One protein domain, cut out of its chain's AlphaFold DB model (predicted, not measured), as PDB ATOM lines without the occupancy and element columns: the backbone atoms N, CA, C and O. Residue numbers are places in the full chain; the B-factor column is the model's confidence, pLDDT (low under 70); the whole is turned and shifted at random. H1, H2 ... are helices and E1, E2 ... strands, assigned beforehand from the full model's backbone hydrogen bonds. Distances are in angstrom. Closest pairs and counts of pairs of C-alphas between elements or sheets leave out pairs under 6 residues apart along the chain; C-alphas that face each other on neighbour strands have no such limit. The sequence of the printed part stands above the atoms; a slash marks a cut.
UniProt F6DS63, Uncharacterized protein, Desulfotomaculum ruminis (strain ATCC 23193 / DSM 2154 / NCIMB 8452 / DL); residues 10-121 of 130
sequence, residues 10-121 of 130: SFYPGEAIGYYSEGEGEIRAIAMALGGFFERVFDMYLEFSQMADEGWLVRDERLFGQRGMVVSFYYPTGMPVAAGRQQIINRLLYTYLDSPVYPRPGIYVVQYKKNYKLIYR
ATOM      1  N   SER A  10     205.227 193.828 150.240       96.00
ATOM      2  CA  SER A  10     204.932 192.754 149.293       96.00
ATOM      3  C   SER A  10     205.875 192.806 148.099       96.00
ATOM      4  O   SER A  10     206.205 193.897 147.637       96.00
ATOM      5  N   PHE A  11     206.241 191.643 147.568       95.31
ATOM      6  CA  PHE A  11     207.073 191.516 146.374       95.31
ATOM      7  C   PHE A  11     206.315 190.779 145.278       95.31
ATOM      8  O   PHE A  11     205.884 189.635 145.463       95.31
ATOM      9  N   TYR A  12     206.172 191.442 144.134       92.25
ATOM     10  CA  TYR A  12     205.663 190.831 142.912       92.25
ATOM     11  C   TYR A  12     206.811 190.207 142.104       92.25
ATOM     12  O   TYR A  12     207.965 190.630 142.233       92.25
ATOM     13  N   PRO A  13     206.529 189.226 141.229       87.19
ATOM     14  CA  PRO A  13     207.543 188.674 140.340       87.19
ATOM     15  C   PRO A  13     208.254 189.768 139.528       87.19
ATOM     16  O   PRO A  13     207.610 190.586 138.874       87.19
ATOM     17  N   GLY A  14     209.590 189.763 139.560       83.88
ATOM     18  CA  GLY A  14     210.432 190.742 138.859       83.88
ATOM     19  C   GLY A  14     210.623 192.076 139.589       83.88
ATOM     20  O   GLY A  14     211.313 192.958 139.076       83.88
ATOM     21  N   GLU A  15     210.054 192.241 140.782       87.25
ATOM     22  CA  GLU A  15     210.191 193.463 141.562       87.25
ATOM     23  C   GLU A  15     211.442 193.449 142.453       87.25
ATOM     24  O   GLU A  15     211.623 192.566 143.283       87.25
ATOM     25  N   ALA A  16     212.301 194.462 142.309       82.94
ATOM     26  CA  ALA A  16     213.570 194.536 143.039       82.94
ATOM     27  C   ALA A  16     213.465 195.150 144.449       82.94
ATOM     28  O   ALA A  16     214.277 194.838 145.313       82.94
ATOM     29  N   ILE A  17     212.518 196.071 144.662       88.31
ATOM     30  CA  ILE A  17     212.455 196.922 145.866       88.31
ATOM     31  C   ILE A  17     211.303 196.506 146.790       88.31
ATOM     32  O   ILE A  17     211.486 196.508 148.008       88.31
ATOM     33  N   GLY A  18     210.156 196.126 146.219       92.19
ATOM     34  CA  GLY A  18     208.928 195.782 146.936       92.19
ATOM     35  C   GLY A  18     207.994 196.979 147.155       92.19
ATOM     36  O   GLY A  18     208.415 198.143 147.170       92.19
ATOM     37  N   TYR A  19     206.715 196.684 147.397       93.06
ATOM     38  CA  TYR A  19     205.685 197.657 147.764       93.06
ATOM     39  C   TYR A  19     205.508 197.707 149.280       93.06
ATOM     40  O   TYR A  19     205.029 196.752 149.889       93.06
ATOM     41  N   TYR A  20     205.874 198.834 149.888       93.94
ATOM     42  CA  TYR A  20     205.845 199.027 151.338       93.94
ATOM     43  C   TYR A  20     204.543 199.661 151.815       93.94
ATOM     44  O   TYR A  20     204.012 200.575 151.180       93.94
ATOM     45  N   SER A  21     204.076 199.222 152.980       91.00
ATOM     46  CA  SER A  21     202.903 199.805 153.630       91.00
ATOM     47  C   SER A  21     203.180 201.189 154.214       91.00
ATOM     48  O   SER A  21     204.316 201.566 154.522       91.00
ATOM     49  N   GLU A  22     202.104 201.946 154.427       83.88
ATOM     50  CA  GLU A  22     202.166 203.243 155.092       83.88
ATOM     51  C   GLU A  22     202.741 203.098 156.513       83.88
ATOM     52  O   GLU A  22     202.210 202.359 157.350       83.88
ATOM     53  N   GLY A  23     203.847 203.796 156.774       84.75
ATOM     54  CA  GLY A  23     204.613 203.714 158.021       84.75
ATOM     55  C   GLY A  23     205.997 203.076 157.873       84.75
ATOM     56  O   GLY A  23     206.861 203.349 158.702       84.75
ATOM     57  N   GLU A  24     206.259 202.329 156.796       91.75
ATOM     58  CA  GLU A  24     207.566 201.697 156.533       91.75
ATOM     59  C   GLU A  24     208.491 202.571 155.665       91.75
ATOM     60  O   GLU A  24     209.323 202.082 154.901       91.75
ATOM     61  N   GLY A  25     208.351 203.896 155.779       90.88
ATOM     62  CA  GLY A  25     209.065 204.867 154.942       90.88
ATOM     63  C   GLY A  25     210.590 204.784 155.051       90.88
ATOM     64  O   GLY A  25     211.283 204.967 154.056       90.88
ATOM     65  N   GLU A  26     211.116 204.462 156.233       92.88
ATOM     66  CA  GLU A  26     212.562 204.321 156.447       92.88
ATOM     67  C   GLU A  26     213.120 203.059 155.776       92.88
ATOM     68  O   GLU A  26     214.120 203.139 155.067       92.88
ATOM     69  N   ILE A  27     212.432 201.919 155.904       94.50
ATOM     70  CA  ILE A  27     212.812 200.682 155.205       94.50
ATOM     71  C   ILE A  27     212.719 200.891 153.690       94.50
ATOM     72  O   ILE A  27     213.643 200.535 152.962       94.50
ATOM     73  N   ARG A  28     211.657 201.550 153.210       93.56
ATOM     74  CA  ARG A  28     211.517 201.914 151.794       93.56
ATOM     75  C   ARG A  28     212.678 202.786 151.309       93.56
ATOM     76  O   ARG A  28     213.187 202.556 150.216       93.56
ATOM     77  N   ALA A  29     213.104 203.777 152.092       91.75
ATOM     78  CA  ALA A  29     214.227 204.640 151.730       91.75
ATOM     79  C   ALA A  29     215.539 203.847 151.604       91.75
ATOM     80  O   ALA A  29     216.285 204.047 150.647       91.75
ATOM     81  N   ILE A  30     215.784 202.905 152.519       93.94
ATOM     82  CA  ILE A  30     216.927 201.983 152.460       93.94
ATOM     83  C   ILE A  30     216.853 201.120 151.198       93.94
ATOM     84  O   ILE A  30     217.823 201.045 150.446       93.94
ATOM     85  N   ALA A  31     215.689 200.533 150.923       92.56
ATOM     86  CA  ALA A  31     215.459 199.701 149.750       92.56
ATOM     87  C   ALA A  31     215.696 200.468 148.437       92.56
ATOM     88  O   ALA A  31     216.312 199.947 147.511       92.56
ATOM     89  N   MET A  32     215.273 201.733 148.361       90.31
ATOM     90  CA  MET A  32     215.529 202.585 147.196       90.31
ATOM     91  C   MET A  32     217.010 202.942 147.036       90.31
ATOM     92  O   MET A  32     217.504 202.963 145.912       90.31
ATOM     93  N   ALA A  33     217.714 203.215 148.137       89.81
ATOM     94  CA  ALA A  33     219.118 203.616 148.105       89.81
ATOM     95  C   ALA A  33     220.084 202.443 147.860       89.81
ATOM     96  O   ALA A  33     221.155 202.646 147.293       89.81
ATOM     97  N   LEU A  34     219.732 201.232 148.310       91.00
ATOM     98  CA  LEU A  34     220.657 200.092 148.379       91.00
ATOM     99  C   LEU A  34     220.141 198.820 147.688       91.00
ATOM    100  O   LEU A  34     220.932 197.924 147.414       91.00
ATOM    101  N   GLY A  35     218.848 198.729 147.374       82.62
ATOM    102  CA  GLY A  35     218.223 197.576 146.704       82.62
ATOM    103  C   GLY A  35     217.832 197.818 145.240       82.62
ATOM    104  O   GLY A  35     217.285 196.932 144.580       82.62
ATOM    105  N   GLY A  36     218.089 199.019 144.711       80.62
ATOM    106  CA  GLY A  36     217.708 199.409 143.351       80.62
ATOM    107  C   GLY A  36     218.381 198.573 142.257       80.62
ATOM    108  O   GLY A  36     219.485 198.067 142.426       80.62
ATOM    109  N   PHE A  37     217.728 198.453 141.095       72.44
ATOM    110  CA  PHE A  37     218.171 197.580 139.997       72.44
ATOM    111  C   PHE A  37     219.571 197.923 139.454       72.44
ATOM    112  O   PHE A  37     220.338 197.030 139.117       72.44
ATOM    113  N   PHE A  38     219.909 199.212 139.392       68.81
ATOM    114  CA  PHE A  38     221.172 199.691 138.817       68.81
ATOM    115  C   PHE A  38     222.309 199.812 139.837       68.81
ATOM    116  O   PHE A  38     223.472 199.864 139.455       68.81
ATOM    117  N   GLU A  39     221.985 199.847 141.130       70.94
ATOM    118  CA  GLU A  39     222.940 200.097 142.214       70.94
ATOM    119  C   GLU A  39     222.679 199.142 143.388       70.94
ATOM    120  O   GLU A  39     222.613 199.544 144.549       70.94
ATOM    121  N   ARG A  40     222.526 197.848 143.099       82.06
ATOM    122  CA  ARG A  40     222.148 196.845 144.098       82.06
ATOM    123  C   ARG A  40     223.323 196.489 145.014       82.06
ATOM    124  O   ARG A  40     224.353 196.019 144.544       82.06
ATOM    125  N   VAL A  41     223.179 196.733 146.313       88.81
ATOM    126  CA  VAL A  41     224.038 196.181 147.377       88.81
ATOM    127  C   VAL A  41     223.531 194.800 147.777       88.81
ATOM    128  O   VAL A  41     224.313 193.863 147.881       88.81
ATOM    129  N   PHE A  42     222.216 194.675 147.950       89.75
ATOM    130  CA  PHE A  42     221.526 193.431 148.278       89.75
ATOM    131  C   PHE A  42     220.179 193.362 147.561       89.75
ATOM    132  O   PHE A  42     219.619 194.379 147.145       89.75
ATOM    133  N   ASP A  43     219.663 192.150 147.392       91.75
ATOM    134  CA  ASP A  43     218.319 191.927 146.875       91.75
ATOM    135  C   ASP A  43     217.314 191.970 148.035       91.75
ATOM    136  O   ASP A  43     217.396 191.164 148.962       91.75
ATOM    137  N   MET A  44     216.367 192.911 147.987       94.00
ATOM    138  CA  MET A  44     215.397 193.100 149.067       94.00
ATOM    139  C   MET A  44     214.516 191.873 149.290       94.00
ATOM    140  O   MET A  44     214.188 191.566 150.433       94.00
ATOM    141  N   TYR A  45     214.139 191.164 148.226       93.81
ATOM    142  CA  TYR A  45     213.326 189.964 148.366       93.81
ATOM    143  C   TYR A  45     214.106 188.864 149.095       93.81
ATOM    144  O   TYR A  45     213.540 188.187 149.956       93.81
ATOM    145  N   LEU A  46     215.401 188.711 148.797       93.75
ATOM    146  CA  LEU A  46     216.248 187.726 149.473       93.75
ATOM    147  C   LEU A  46     216.466 188.073 150.948       93.75
ATOM    148  O   LEU A  46     216.315 187.192 151.789       93.75
ATOM    149  N   GLU A  47     216.744 189.337 151.278       95.25
ATOM    150  CA  GLU A  47     216.903 189.771 152.676       95.25
ATOM    151  C   GLU A  47     215.631 189.501 153.496       95.25
ATOM    152  O   GLU A  47     215.693 188.947 154.592       95.25
ATOM    153  N   PHE A  48     214.456 189.829 152.948       95.69
ATOM    154  CA  PHE A  48     213.181 189.570 153.620       95.69
ATOM    155  C   PHE A  48     212.850 188.075 153.701       95.69
ATOM    156  O   PHE A  48     212.317 187.626 154.717       95.69
ATOM    157  N   SER A  49     213.197 187.293 152.673       95.62
ATOM    158  CA  SER A  49     213.050 185.831 152.683       95.62
ATOM    159  C   SER A  49     213.891 185.198 153.785       95.62
ATOM    160  O   SER A  49     213.367 184.406 154.559       95.62
ATOM    161  N   GLN A  50     215.159 185.599 153.908       96.31
ATOM    162  CA  GLN A  50     216.054 185.104 154.953       96.31
ATOM    163  C   GLN A  50     215.540 185.467 156.344       96.31
ATOM    164  O   GLN A  50     215.467 184.601 157.206       96.31
ATOM    165  N   MET A  51     215.091 186.710 156.558       95.62
ATOM    166  CA  MET A  51     214.476 187.105 157.832       95.62
ATOM    167  C   MET A  51     213.218 186.282 158.153       95.62
ATOM    168  O   MET A  51     212.940 186.013 159.322       95.62
ATOM    169  N   ALA A  52     212.440 185.879 157.145       95.19
ATOM    170  CA  ALA A  52     211.300 184.991 157.354       95.19
ATOM    171  C   ALA A  52     211.737 183.561 157.706       95.19
ATOM    172  O   ALA A  52     211.191 182.973 158.637       95.19
ATOM    173  N   ASP A  53     212.749 183.031 157.019       96.44
ATOM    174  CA  ASP A  53     213.304 181.699 157.285       96.44
ATOM    175  C   ASP A  53     213.992 181.633 158.672       96.44
ATOM    176  O   ASP A  53     213.943 180.608 159.349       96.44
ATOM    177  N   GLU A  54     214.556 182.751 159.146       94.38
ATOM    178  CA  GLU A  54     215.090 182.943 160.506       94.38
ATOM    179  C   GLU A  54     213.993 183.168 161.571       94.38
ATOM    180  O   GLU A  54     214.285 183.244 162.767       94.38
ATOM    181  N   GLY A  55     212.727 183.286 161.161       91.81
ATOM    182  CA  GLY A  55     211.579 183.440 162.055       91.81
ATOM    183  C   GLY A  55     211.350 184.856 162.592       91.81
ATOM    184  O   GLY A  55     210.618 185.017 163.566       91.81
ATOM    185  N   TRP A  56     211.953 185.886 161.989       91.62
ATOM    186  CA  TRP A  56     211.721 187.296 162.348       91.62
ATOM    187  C   TRP A  56     210.468 187.858 161.671       91.62
ATOM    188  O   TRP A  56     209.864 188.830 162.137       91.62
ATOM    189  N   LEU A  57     210.106 187.269 160.533       93.94
ATOM    190  CA  LEU A  57     208.971 187.653 159.712       93.94
ATOM    191  C   LEU A  57     208.109 186.432 159.398       93.94
ATOM    192  O   LEU A  57     208.583 185.303 159.340       93.94
ATOM    193  N   VAL A  58     206.832 186.676 159.137       94.06
ATOM    194  CA  VAL A  58     205.962 185.703 158.482       94.06
ATOM    195  C   VAL A  58     205.932 186.037 156.996       94.06
ATOM    196  O   VAL A  58     205.557 187.155 156.635       94.06
ATOM    197  N   ARG A  59     206.283 185.063 156.152       95.31
ATOM    198  CA  ARG A  59     206.050 185.094 154.702       95.31
ATOM    199  C   ARG A  59     204.728 184.390 154.386       95.31
ATOM    200  O   ARG A  59     204.554 183.225 154.729       95.31
ATOM    201  N   ASP A  60     203.809 185.098 153.740       95.00
ATOM    202  CA  ASP A  60     202.554 184.562 153.198       95.00
ATOM    203  C   ASP A  60     202.598 184.685 151.673       95.00
ATOM    204  O   ASP A  60     202.735 185.786 151.141       95.00
ATOM    205  N   GLU A  61     202.514 183.566 150.963       94.88
ATOM    206  CA  GLU A  61     202.566 183.532 149.502       94.88
ATOM    207  C   GLU A  61     201.177 183.273 148.934       94.88
ATOM    208  O   GLU A  61     200.481 182.337 149.331       94.88
ATOM    209  N   ARG A  62     200.758 184.105 147.980       93.50
ATOM    210  CA  ARG A  62     199.419 184.020 147.390       93.50
ATOM    211  C   ARG A  62     199.479 184.068 145.876       93.50
ATOM    212  O   ARG A  62     200.244 184.837 145.299       93.50
ATOM    213  N   LEU A  63     198.618 183.280 145.241       92.19
ATOM    214  CA  LEU A  63     198.427 183.293 143.794       92.19
ATOM    215  C   LEU A  63     197.460 184.411 143.392       92.19
ATOM    216  O   LEU A  63     196.347 184.495 143.911       92.19
ATOM    217  N   PHE A  64     197.868 185.236 142.432       85.06
ATOM    218  CA  PHE A  64     197.068 186.322 141.877       85.06
ATOM    219  C   PHE A  64     196.904 186.213 140.358       85.06
ATOM    220  O   PHE A  64     197.849 185.952 139.607       85.06
ATOM    221  N   GLY A  65     195.679 186.506 139.907       79.31
ATOM    222  CA  GLY A  65     195.304 186.586 138.497       79.31
ATOM    223  C   GLY A  65     195.228 185.234 137.781       79.31
ATOM    224  O   GLY A  65     195.614 184.192 138.300       79.31
ATOM    225  N   GLN A  66     194.743 185.259 136.536       71.50
ATOM    226  CA  GLN A  66     194.548 184.052 135.718       71.50
ATOM    227  C   GLN A  66     195.857 183.343 135.330       71.50
ATOM    228  O   GLN A  66     195.833 182.179 134.949       71.50
ATOM    229  N   ARG A  67     197.000 184.035 135.423       78.38
ATOM    230  CA  ARG A  67     198.330 183.493 135.096       78.38
ATOM    231  C   ARG A  67     199.060 182.876 136.296       78.38
ATOM    232  O   ARG A  67     200.202 182.468 136.136       78.38
ATOM    233  N   GLY A  68     198.433 182.825 137.476       82.81
ATOM    234  CA  GLY A  68     199.006 182.170 138.657       82.81
ATOM    235  C   GLY A  68     200.280 182.837 139.182       82.81
ATOM    236  O   GLY A  68     201.219 182.147 139.561       82.81
ATOM    237  N   MET A  69     200.342 184.172 139.186       87.69
ATOM    238  CA  MET A  69     201.516 184.875 139.712       87.69
ATOM    239  C   MET A  69     201.578 184.724 141.230       87.69
ATOM    240  O   MET A  69     200.616 185.067 141.913       87.69
ATOM    241  N   VAL A  70     202.705 184.244 141.754       92.56
ATOM    242  CA  VAL A  70     202.940 184.160 143.201       92.56
ATOM    243  C   VAL A  70     203.435 185.513 143.702       92.56
ATOM    244  O   VAL A  70     204.435 186.028 143.210       92.56
ATOM    245  N   VAL A  71     202.734 186.085 144.676       94.19
ATOM    246  CA  VAL A  71     203.120 187.322 145.365       94.19
ATOM    247  C   VAL A  71     203.458 186.977 146.809       94.19
ATOM    248  O   VAL A  71     202.678 186.296 147.476       94.19
ATOM    249  N   SER A  72     204.612 187.446 147.282       96.00
ATOM    250  CA  SER A  72     205.080 187.228 148.656       96.00
ATOM    251  C   SER A  72     204.762 188.434 149.531       96.00
ATOM    252  O   SER A  72     205.152 189.551 149.197       96.00
ATOM    253  N   PHE A  73     204.099 188.213 150.663       95.50
ATOM    254  CA  PHE A  73     203.754 189.235 151.652       95.50
ATOM    255  C   PHE A  73     204.508 188.976 152.952       95.50
ATOM    256  O   PHE A  73     204.521 187.849 153.442       95.50
ATOM    257  N   TYR A  74     205.098 190.024 153.525       94.56
ATOM    258  CA  TYR A  74     205.902 189.926 154.739       94.56
ATOM    259  C   TYR A  74     205.280 190.709 155.895       94.56
ATOM    260  O   TYR A  74     204.944 191.891 155.764       94.56
ATOM    261  N   TYR A  75     205.170 190.047 157.044       92.25
ATOM    262  CA  TYR A  75     204.557 190.567 158.269       92.25
ATOM    263  C   TYR A  75     205.501 190.392 159.468       92.25
ATOM    264  O   TYR A  75     206.258 189.423 159.493       92.25
ATOM    265  N   PRO A  76     205.457 191.264 160.490       88.94
ATOM    266  CA  PRO A  76     206.288 191.106 161.681       88.94
ATOM    267  C   PRO A  76     205.780 189.963 162.574       88.94
ATOM    268  O   PRO A  76     204.571 189.762 162.716       88.94
ATOM    269  N   THR A  77     206.688 189.251 163.244       85.50
ATOM    270  CA  THR A  77     206.335 188.187 164.200       85.50
ATOM    271  C   THR A  77     206.182 188.734 165.616       85.50
ATOM    272  O   THR A  77     207.184 188.911 166.298       85.50
ATOM    273  N   GLY A  78     204.954 189.000 166.079       77.19
ATOM    274  CA  GLY A  78     204.581 189.194 167.501       77.19
ATOM    275  C   GLY A  78     205.297 190.291 168.319       77.19
ATOM    276  O   GLY A  78     204.873 190.597 169.431       77.19
ATOM    277  N   MET A  79     206.364 190.891 167.797       77.69
ATOM    278  CA  MET A  79     207.166 191.917 168.439       77.69
ATOM    279  C   MET A  79     206.464 193.272 168.345       77.69
ATOM    280  O   MET A  79     205.715 193.524 167.395       77.69
ATOM    281  N   PRO A  80     206.749 194.197 169.279       83.31
ATOM    282  CA  PRO A  80     206.325 195.579 169.135       83.31
ATOM    283  C   PRO A  80     206.798 196.150 167.793       83.31
ATOM    284  O   PRO A  80     207.983 196.068 167.463       83.31
ATOM    285  N   VAL A  81     205.880 196.770 167.044       81.25
ATOM    286  CA  VAL A  81     206.109 197.246 165.665       81.25
ATOM    287  C   VAL A  81     207.392 198.076 165.539       81.25
ATOM    288  O   VAL A  81     208.201 197.836 164.648       81.25
ATOM    289  N   ALA A  82     207.619 199.017 166.460       85.62
ATOM    290  CA  ALA A  82     208.801 199.879 166.434       85.62
ATOM    291  C   ALA A  82     210.121 199.108 166.632       85.62
ATOM    292  O   ALA A  82     211.121 199.431 165.996       85.62
ATOM    293  N   ALA A  83     210.123 198.085 167.492       87.25
ATOM    294  CA  ALA A  83     211.307 197.272 167.754       87.25
ATOM    295  C   ALA A  83     211.631 196.367 166.559       87.25
ATOM    296  O   ALA A  83     212.778 196.344 166.115       87.25
ATOM    297  N   GLY A  84     210.617 195.702 165.992       88.88
ATOM    298  CA  GLY A  84     210.780 194.876 164.793       88.88
ATOM    299  C   GLY A  84     211.274 195.695 163.598       88.88
ATOM    300  O   GLY A  84     212.243 195.318 162.944       88.88
ATOM    301  N   ARG A  85     210.699 196.886 163.377       90.94
ATOM    302  CA  ARG A  85     211.159 197.807 162.326       90.94
ATOM    303  C   ARG A  85     212.632 198.171 162.494       90.94
ATOM    304  O   ARG A  85     213.398 198.101 161.537       90.94
ATOM    305  N   GLN A  86     213.041 198.539 163.708       93.31
ATOM    306  CA  GLN A  86     214.431 198.907 163.968       93.31
ATOM    307  C   GLN A  86     215.391 197.725 163.778       93.31
ATOM    308  O   GLN A  86     216.510 197.932 163.316       93.31
ATOM    309  N   GLN A  87     214.976 196.497 164.097       93.06
ATOM    310  CA  GLN A  87     215.783 195.301 163.836       93.06
ATOM    311  C   GLN A  87     215.986 195.057 162.338       93.06
ATOM    312  O   GLN A  87     217.121 194.831 161.925       93.06
ATOM    313  N   ILE A  88     214.929 195.183 161.528       94.69
ATOM    314  CA  ILE A  88     215.023 195.078 160.062       94.69
ATOM    315  C   ILE A  88     215.985 196.140 159.520       94.69
ATOM    316  O   ILE A  88     216.909 195.817 158.777       94.69
ATOM    317  N   ILE A  89     215.825 197.400 159.942       95.81
ATOM    318  CA  ILE A  89     216.722 198.502 159.557       95.81
ATOM    319  C   ILE A  89     218.168 198.177 159.932       95.81
ATOM    320  O   ILE A  89     219.070 198.324 159.109       95.81
ATOM    321  N   ASN A  90     218.395 197.717 161.164       96.44
ATOM    322  CA  ASN A  90     219.732 197.387 161.631       96.44
ATOM    323  C   ASN A  90     220.363 196.275 160.794       96.44
ATOM    324  O   ASN A  90     221.532 196.401 160.442       96.44
ATOM    325  N   ARG A  91     219.608 195.223 160.458       95.00
ATOM    326  CA  ARG A  91     220.092 194.118 159.626       95.00
ATOM    327  C   ARG A  91     220.480 194.608 158.234       95.00
ATOM    328  O   ARG A  91     221.618 194.401 157.839       95.00
ATOM    329  N   LEU A  92     219.595 195.332 157.549       95.88
ATOM    330  CA  LEU A  92     219.859 195.847 156.200       95.88
ATOM    331  C   LEU A  92     221.075 196.785 156.162       95.88
ATOM    332  O   LEU A  92     221.927 196.689 155.281       95.88
ATOM    333  N   LEU A  93     221.181 197.698 157.130       96.50
ATOM    334  CA  LEU A  93     222.309 198.628 157.191       96.50
ATOM    335  C   LEU A  93     223.608 197.937 157.596       96.50
ATOM    336  O   LEU A  93     224.666 198.329 157.111       96.50
ATOM    337  N   TYR A  94     223.538 196.894 158.423       95.12
ATOM    338  CA  TYR A  94     224.691 196.054 158.719       95.12
ATOM    339  C   TYR A  94     225.168 195.293 157.474       95.12
ATOM    340  O   TYR A  94     226.358 195.337 157.179       95.12
ATOM    341  N   THR A  95     224.258 194.707 156.684       93.81
ATOM    342  CA  THR A  95     224.592 194.071 155.396       93.81
ATOM    343  C   THR A  95     225.306 195.048 154.458       93.81
ATOM    344  O   THR A  95     226.262 194.682 153.781       93.81
ATOM    345  N   TYR A  96     224.891 196.319 154.428       94.50
ATOM    346  CA  TYR A  96     225.597 197.336 153.647       94.50
ATOM    347  C   TYR A  96     226.985 197.664 154.204       94.50
ATOM    348  O   TYR A  96     227.925 197.761 153.422       94.50
ATOM    349  N   LEU A  97     227.128 197.816 155.523       94.75
ATOM    350  CA  LEU A  97     228.424 198.071 156.162       94.75
ATOM    351  C   LEU A  97     229.447 196.953 155.903       94.75
ATOM    352  O   LEU A  97     230.637 197.241 155.827       94.75
ATOM    353  N   ASP A  98     228.982 195.712 155.753       94.31
ATOM    354  CA  ASP A  98     229.809 194.532 155.460       94.31
ATOM    355  C   ASP A  98     230.031 194.298 153.950       94.31
ATOM    356  O   ASP A  98     230.775 193.413 153.530       94.31
ATOM    357  N   SER A  99     229.392 195.096 153.093       91.88
ATOM    358  CA  SER A  99     229.477 194.934 151.644       91.88
ATOM    359  C   SER A  99     230.782 195.516 151.081       91.88
ATOM    360  O   SER A  99     231.172 196.623 151.459       91.88
ATOM    361  N   PRO A 100     231.424 194.879 150.077       90.69
ATOM    362  CA  PRO A 100     232.667 195.381 149.474       90.69
ATOM    363  C   PRO A 100     232.519 196.727 148.749       90.69
ATOM    364  O   PRO A 100     233.511 197.357 148.397       90.69
ATOM    365  N   VAL A 101     231.285 197.169 148.493       89.12
ATOM    366  CA  VAL A 101     230.992 198.467 147.866       89.12
ATOM    367  C   VAL A 101     230.883 199.606 148.884       89.12
ATOM    368  O   VAL A 101     230.647 200.747 148.488       89.12
ATOM    369  N   TYR A 102     231.004 199.314 150.182       89.19
ATOM    370  CA  TYR A 102     231.048 200.323 151.231       89.19
ATOM    371  C   TYR A 102     232.461 200.927 151.362       89.19
ATOM    372  O   TYR A 102     233.445 200.189 151.358       89.19
ATOM    373  N   PRO A 103     232.590 202.255 151.551       90.56
ATOM    374  CA  PRO A 103     231.521 203.253 151.536       90.56
ATOM    375  C   PRO A 103     231.156 203.707 150.113       90.56
ATOM    376  O   PRO A 103     232.033 203.981 149.293       90.56
ATOM    377  N   ARG A 104     229.858 203.899 149.838       87.38
ATOM    378  CA  ARG A 104     229.396 204.589 148.622       87.38
ATOM    379  C   ARG A 104     229.308 206.104 148.831       87.38
ATOM    380  O   ARG A 104     228.732 206.549 149.829       87.38
ATOM    381  N   PRO A 105     229.802 206.923 147.886       87.00
ATOM    382  CA  PRO A 105     229.659 208.374 147.960       87.00
ATOM    383  C   PRO A 105     228.198 208.814 148.106       87.00
ATOM    384  O   PRO A 105     227.324 208.367 147.368       87.00
ATOM    385  N   GLY A 106     227.928 209.725 149.044       86.88
ATOM    386  CA  GLY A 106     226.587 210.282 149.262       86.88
ATOM    387  C   GLY A 106     225.640 209.412 150.096       86.88
ATOM    388  O   GLY A 106     224.533 209.872 150.386       86.88
ATOM    389  N   ILE A 107     226.077 208.222 150.525       90.50
ATOM    390  CA  ILE A 107     225.343 207.334 151.428       90.50
ATOM    391  C   ILE A 107     226.178 207.086 152.685       90.50
ATOM    392  O   ILE A 107     227.267 206.522 152.627       90.50
ATOM    393  N   TYR A 108     225.632 207.453 153.837       91.12
ATOM    394  CA  TYR A 108     226.276 207.329 155.135       91.12
ATOM    395  C   TYR A 108     225.397 206.512 156.077       91.12
ATOM    396  O   TYR A 108     224.178 206.676 156.111       91.12
ATOM    397  N   VAL A 109     226.026 205.658 156.876       94.00
ATOM    398  CA  VAL A 109     225.361 204.942 157.963       94.00
ATOM    399  C   VAL A 109     225.915 205.472 159.272       94.00
ATOM    400  O   VAL A 109     227.127 205.519 159.466       94.00
ATOM    401  N   VAL A 110     225.026 205.880 160.171       93.94
ATOM    402  CA  VAL A 110     225.398 206.301 161.523       93.94
ATOM    403  C   VAL A 110     224.841 205.317 162.534       93.94
ATOM    404  O   VAL A 110     223.706 204.861 162.407       93.94
ATOM    405  N   GLN A 111     225.635 205.004 163.554       94.31
ATOM    406  CA  GLN A 111     225.190 204.212 164.690       94.31
ATOM    407  C   GLN A 111     224.945 205.130 165.882       94.31
ATOM    408  O   GLN A 111     225.836 205.860 166.314       94.31
ATOM    409  N   TYR A 112     223.741 205.076 166.443       90.25
ATOM    410  CA  TYR A 112     223.425 205.711 167.713       90.25
ATOM    411  C   TYR A 112     223.003 204.645 168.721       90.25
ATOM    412  O   TYR A 112     221.982 203.970 168.553       90.25
ATOM    413  N   LYS A 113     223.799 204.486 169.784       89.62
ATOM    414  CA  LYS A 113     223.694 203.364 170.728       89.62
ATOM    415  C   LYS A 113     223.774 202.026 169.972       89.62
ATOM    416  O   LYS A 113     224.836 201.681 169.476       89.62
ATOM    417  N   LYS A 114     222.663 201.291 169.866       89.62
ATOM    418  CA  LYS A 114     222.570 199.993 169.173       89.62
ATOM    419  C   LYS A 114     221.796 200.061 167.848       89.62
ATOM    420  O   LYS A 114     221.525 199.020 167.264       89.62
ATOM    421  N   ASN A 115     221.429 201.258 167.391       93.88
ATOM    422  CA  ASN A 115     220.573 201.443 166.223       93.88
ATOM    423  C   ASN A 115     221.333 202.127 165.094       93.88
ATOM    424  O   ASN A 115     221.958 203.168 165.309       93.88
ATOM    425  N   TYR A 116     221.238 201.558 163.899       95.19
ATOM    426  CA  TYR A 116     221.730 202.166 162.677       95.19
ATOM    427  C   TYR A 116     220.659 203.059 162.058       95.19
ATOM    428  O   TYR A 116     219.460 202.798 162.178       95.19
ATOM    429  N   LYS A 117     221.112 204.120 161.390       94.00
ATOM    430  CA  LYS A 117     220.284 205.000 160.566       94.00
ATOM    431  C   LYS A 117     220.993 205.321 159.263       94.00
ATOM    432  O   LYS A 117     222.207 205.528 159.248       94.00
ATOM    433  N   LEU A 118     220.210 205.408 158.193       93.06
ATOM    434  CA  LEU A 118     220.686 205.840 156.887       93.06
ATOM    435  C   LEU A 118     220.611 207.366 156.786       93.06
ATOM    436  O   LEU A 118     219.555 207.961 156.994       93.06
ATOM    437  N   ILE A 119     221.717 207.994 156.408       90.81
ATOM    438  CA  ILE A 119     221.767 209.387 155.972       90.81
ATOM    439  C   ILE A 119     222.213 209.366 154.518       90.81
ATOM    440  O   ILE A 119     223.343 208.993 154.215       90.81
ATOM    441  N   TYR A 120     221.346 209.777 153.604       83.19
ATOM    442  CA  TYR A 120     221.675 209.814 152.185       83.19
ATOM    443  C   TYR A 120     221.287 211.165 151.596       83.19
ATOM    444  O   TYR A 120     220.269 211.755 151.962       83.19
ATOM    445  N   ARG A 121     222.129 211.692 150.703       71.75
ATOM    446  CA  ARG A 121     221.779 212.884 149.927       71.75
ATOM    447  C   ARG A 121     220.974 212.435 148.721       71.75
ATOM    448  O   ARG A 121     221.510 211.767 147.843       71.75
TER     449      ARG A 121
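AT A GLANCE: This is residues 10 to 121 of the 130 residues of an uncharacterized protein of Desulfotomaculum ruminis (strain ATCC 23193 / DSM 2154 / NCIMB 8452 / DL) (UniProt F6DS63). Two helices, H1 and H3, lie side by side, and a two-stranded hairpin, E3 and E4, packs on them. A second, longer hairpin, E1 and E2, lies at the other end of the domain with H2 packed on it, and H2 stands steeply to H1 and H3. The printed part has 112 residues with three named helices and four named strands, in the order H1, H2, E1, E2, H3, E3, E4; each sheet has two antiparallel strands, and the class is mixed, helices and strands. The whole is compact, with a radius of gyration of the C-alphas of 14.4 A and spans of 45 by 34 by 24 A.

HOW THE PARTS SIT: Start at the hairpin of E1, residues 57 to 64, and E2, residues 69 to 76, antiparallel at 156 degrees; N 60 and O 73 are 2.9 A apart, within hydrogen-bond range. Residues 10 to 11 pair antiparallel with residues 72 to 73 of E2. Next look at H2, residues 44 to 53, whose closest C-alphas to E1 are those of Ala 52 and Val 58, 5.5 A apart. H2 is close to but not clearly touching H3, residues 81 to 97, at a steep tilt of 60 degrees, opposite ways; the closest C-alphas, of Glu 47 and Leu 92, are 7.6 A apart. H3 touches H1, residues 25 to 34, at a shallow tilt of 13 degrees, the same way; the closest C-alphas, of Ile 27 and Ile 89, are 6.2 A apart. Then find the hairpin of E3, residues 107 to 112, and E4, residues 115 to 120, antiparallel at 154 degrees, with N 110 and O 117 3.0 A apart, within hydrogen-bond range. The closest C-alphas of H3 and E4, Asn 90 and Tyr 116, are 5.3 A apart. H1 and E1 are apart, and so are E2 and E4. In H1, H2 and H3 every O i to N i+4 pair is within hydrogen-bond range.

IN THESE COORDINATES: Find C-alpha 25 at (209.065, 204.867, 154.942), where H1 begins. H1 and H2 are each 14.2 A long. E1 runs 21.5 A and E2 23.3 A. H3, 24.3 A, begins at C-alpha 81 at (206.109, 197.246, 165.665). E3 runs 16.5 A, and E4, 16.4 A, ends at C-alpha 120 at (221.675, 209.814, 152.185).

THE WHOLE: The two C-alphas farthest apart, of Gln 66 and Lys 113, are 49.5 A apart. The printed part has no cut, and no link is long. Mean pLDDT of the printed part is 90.0; residue 38 is under 70.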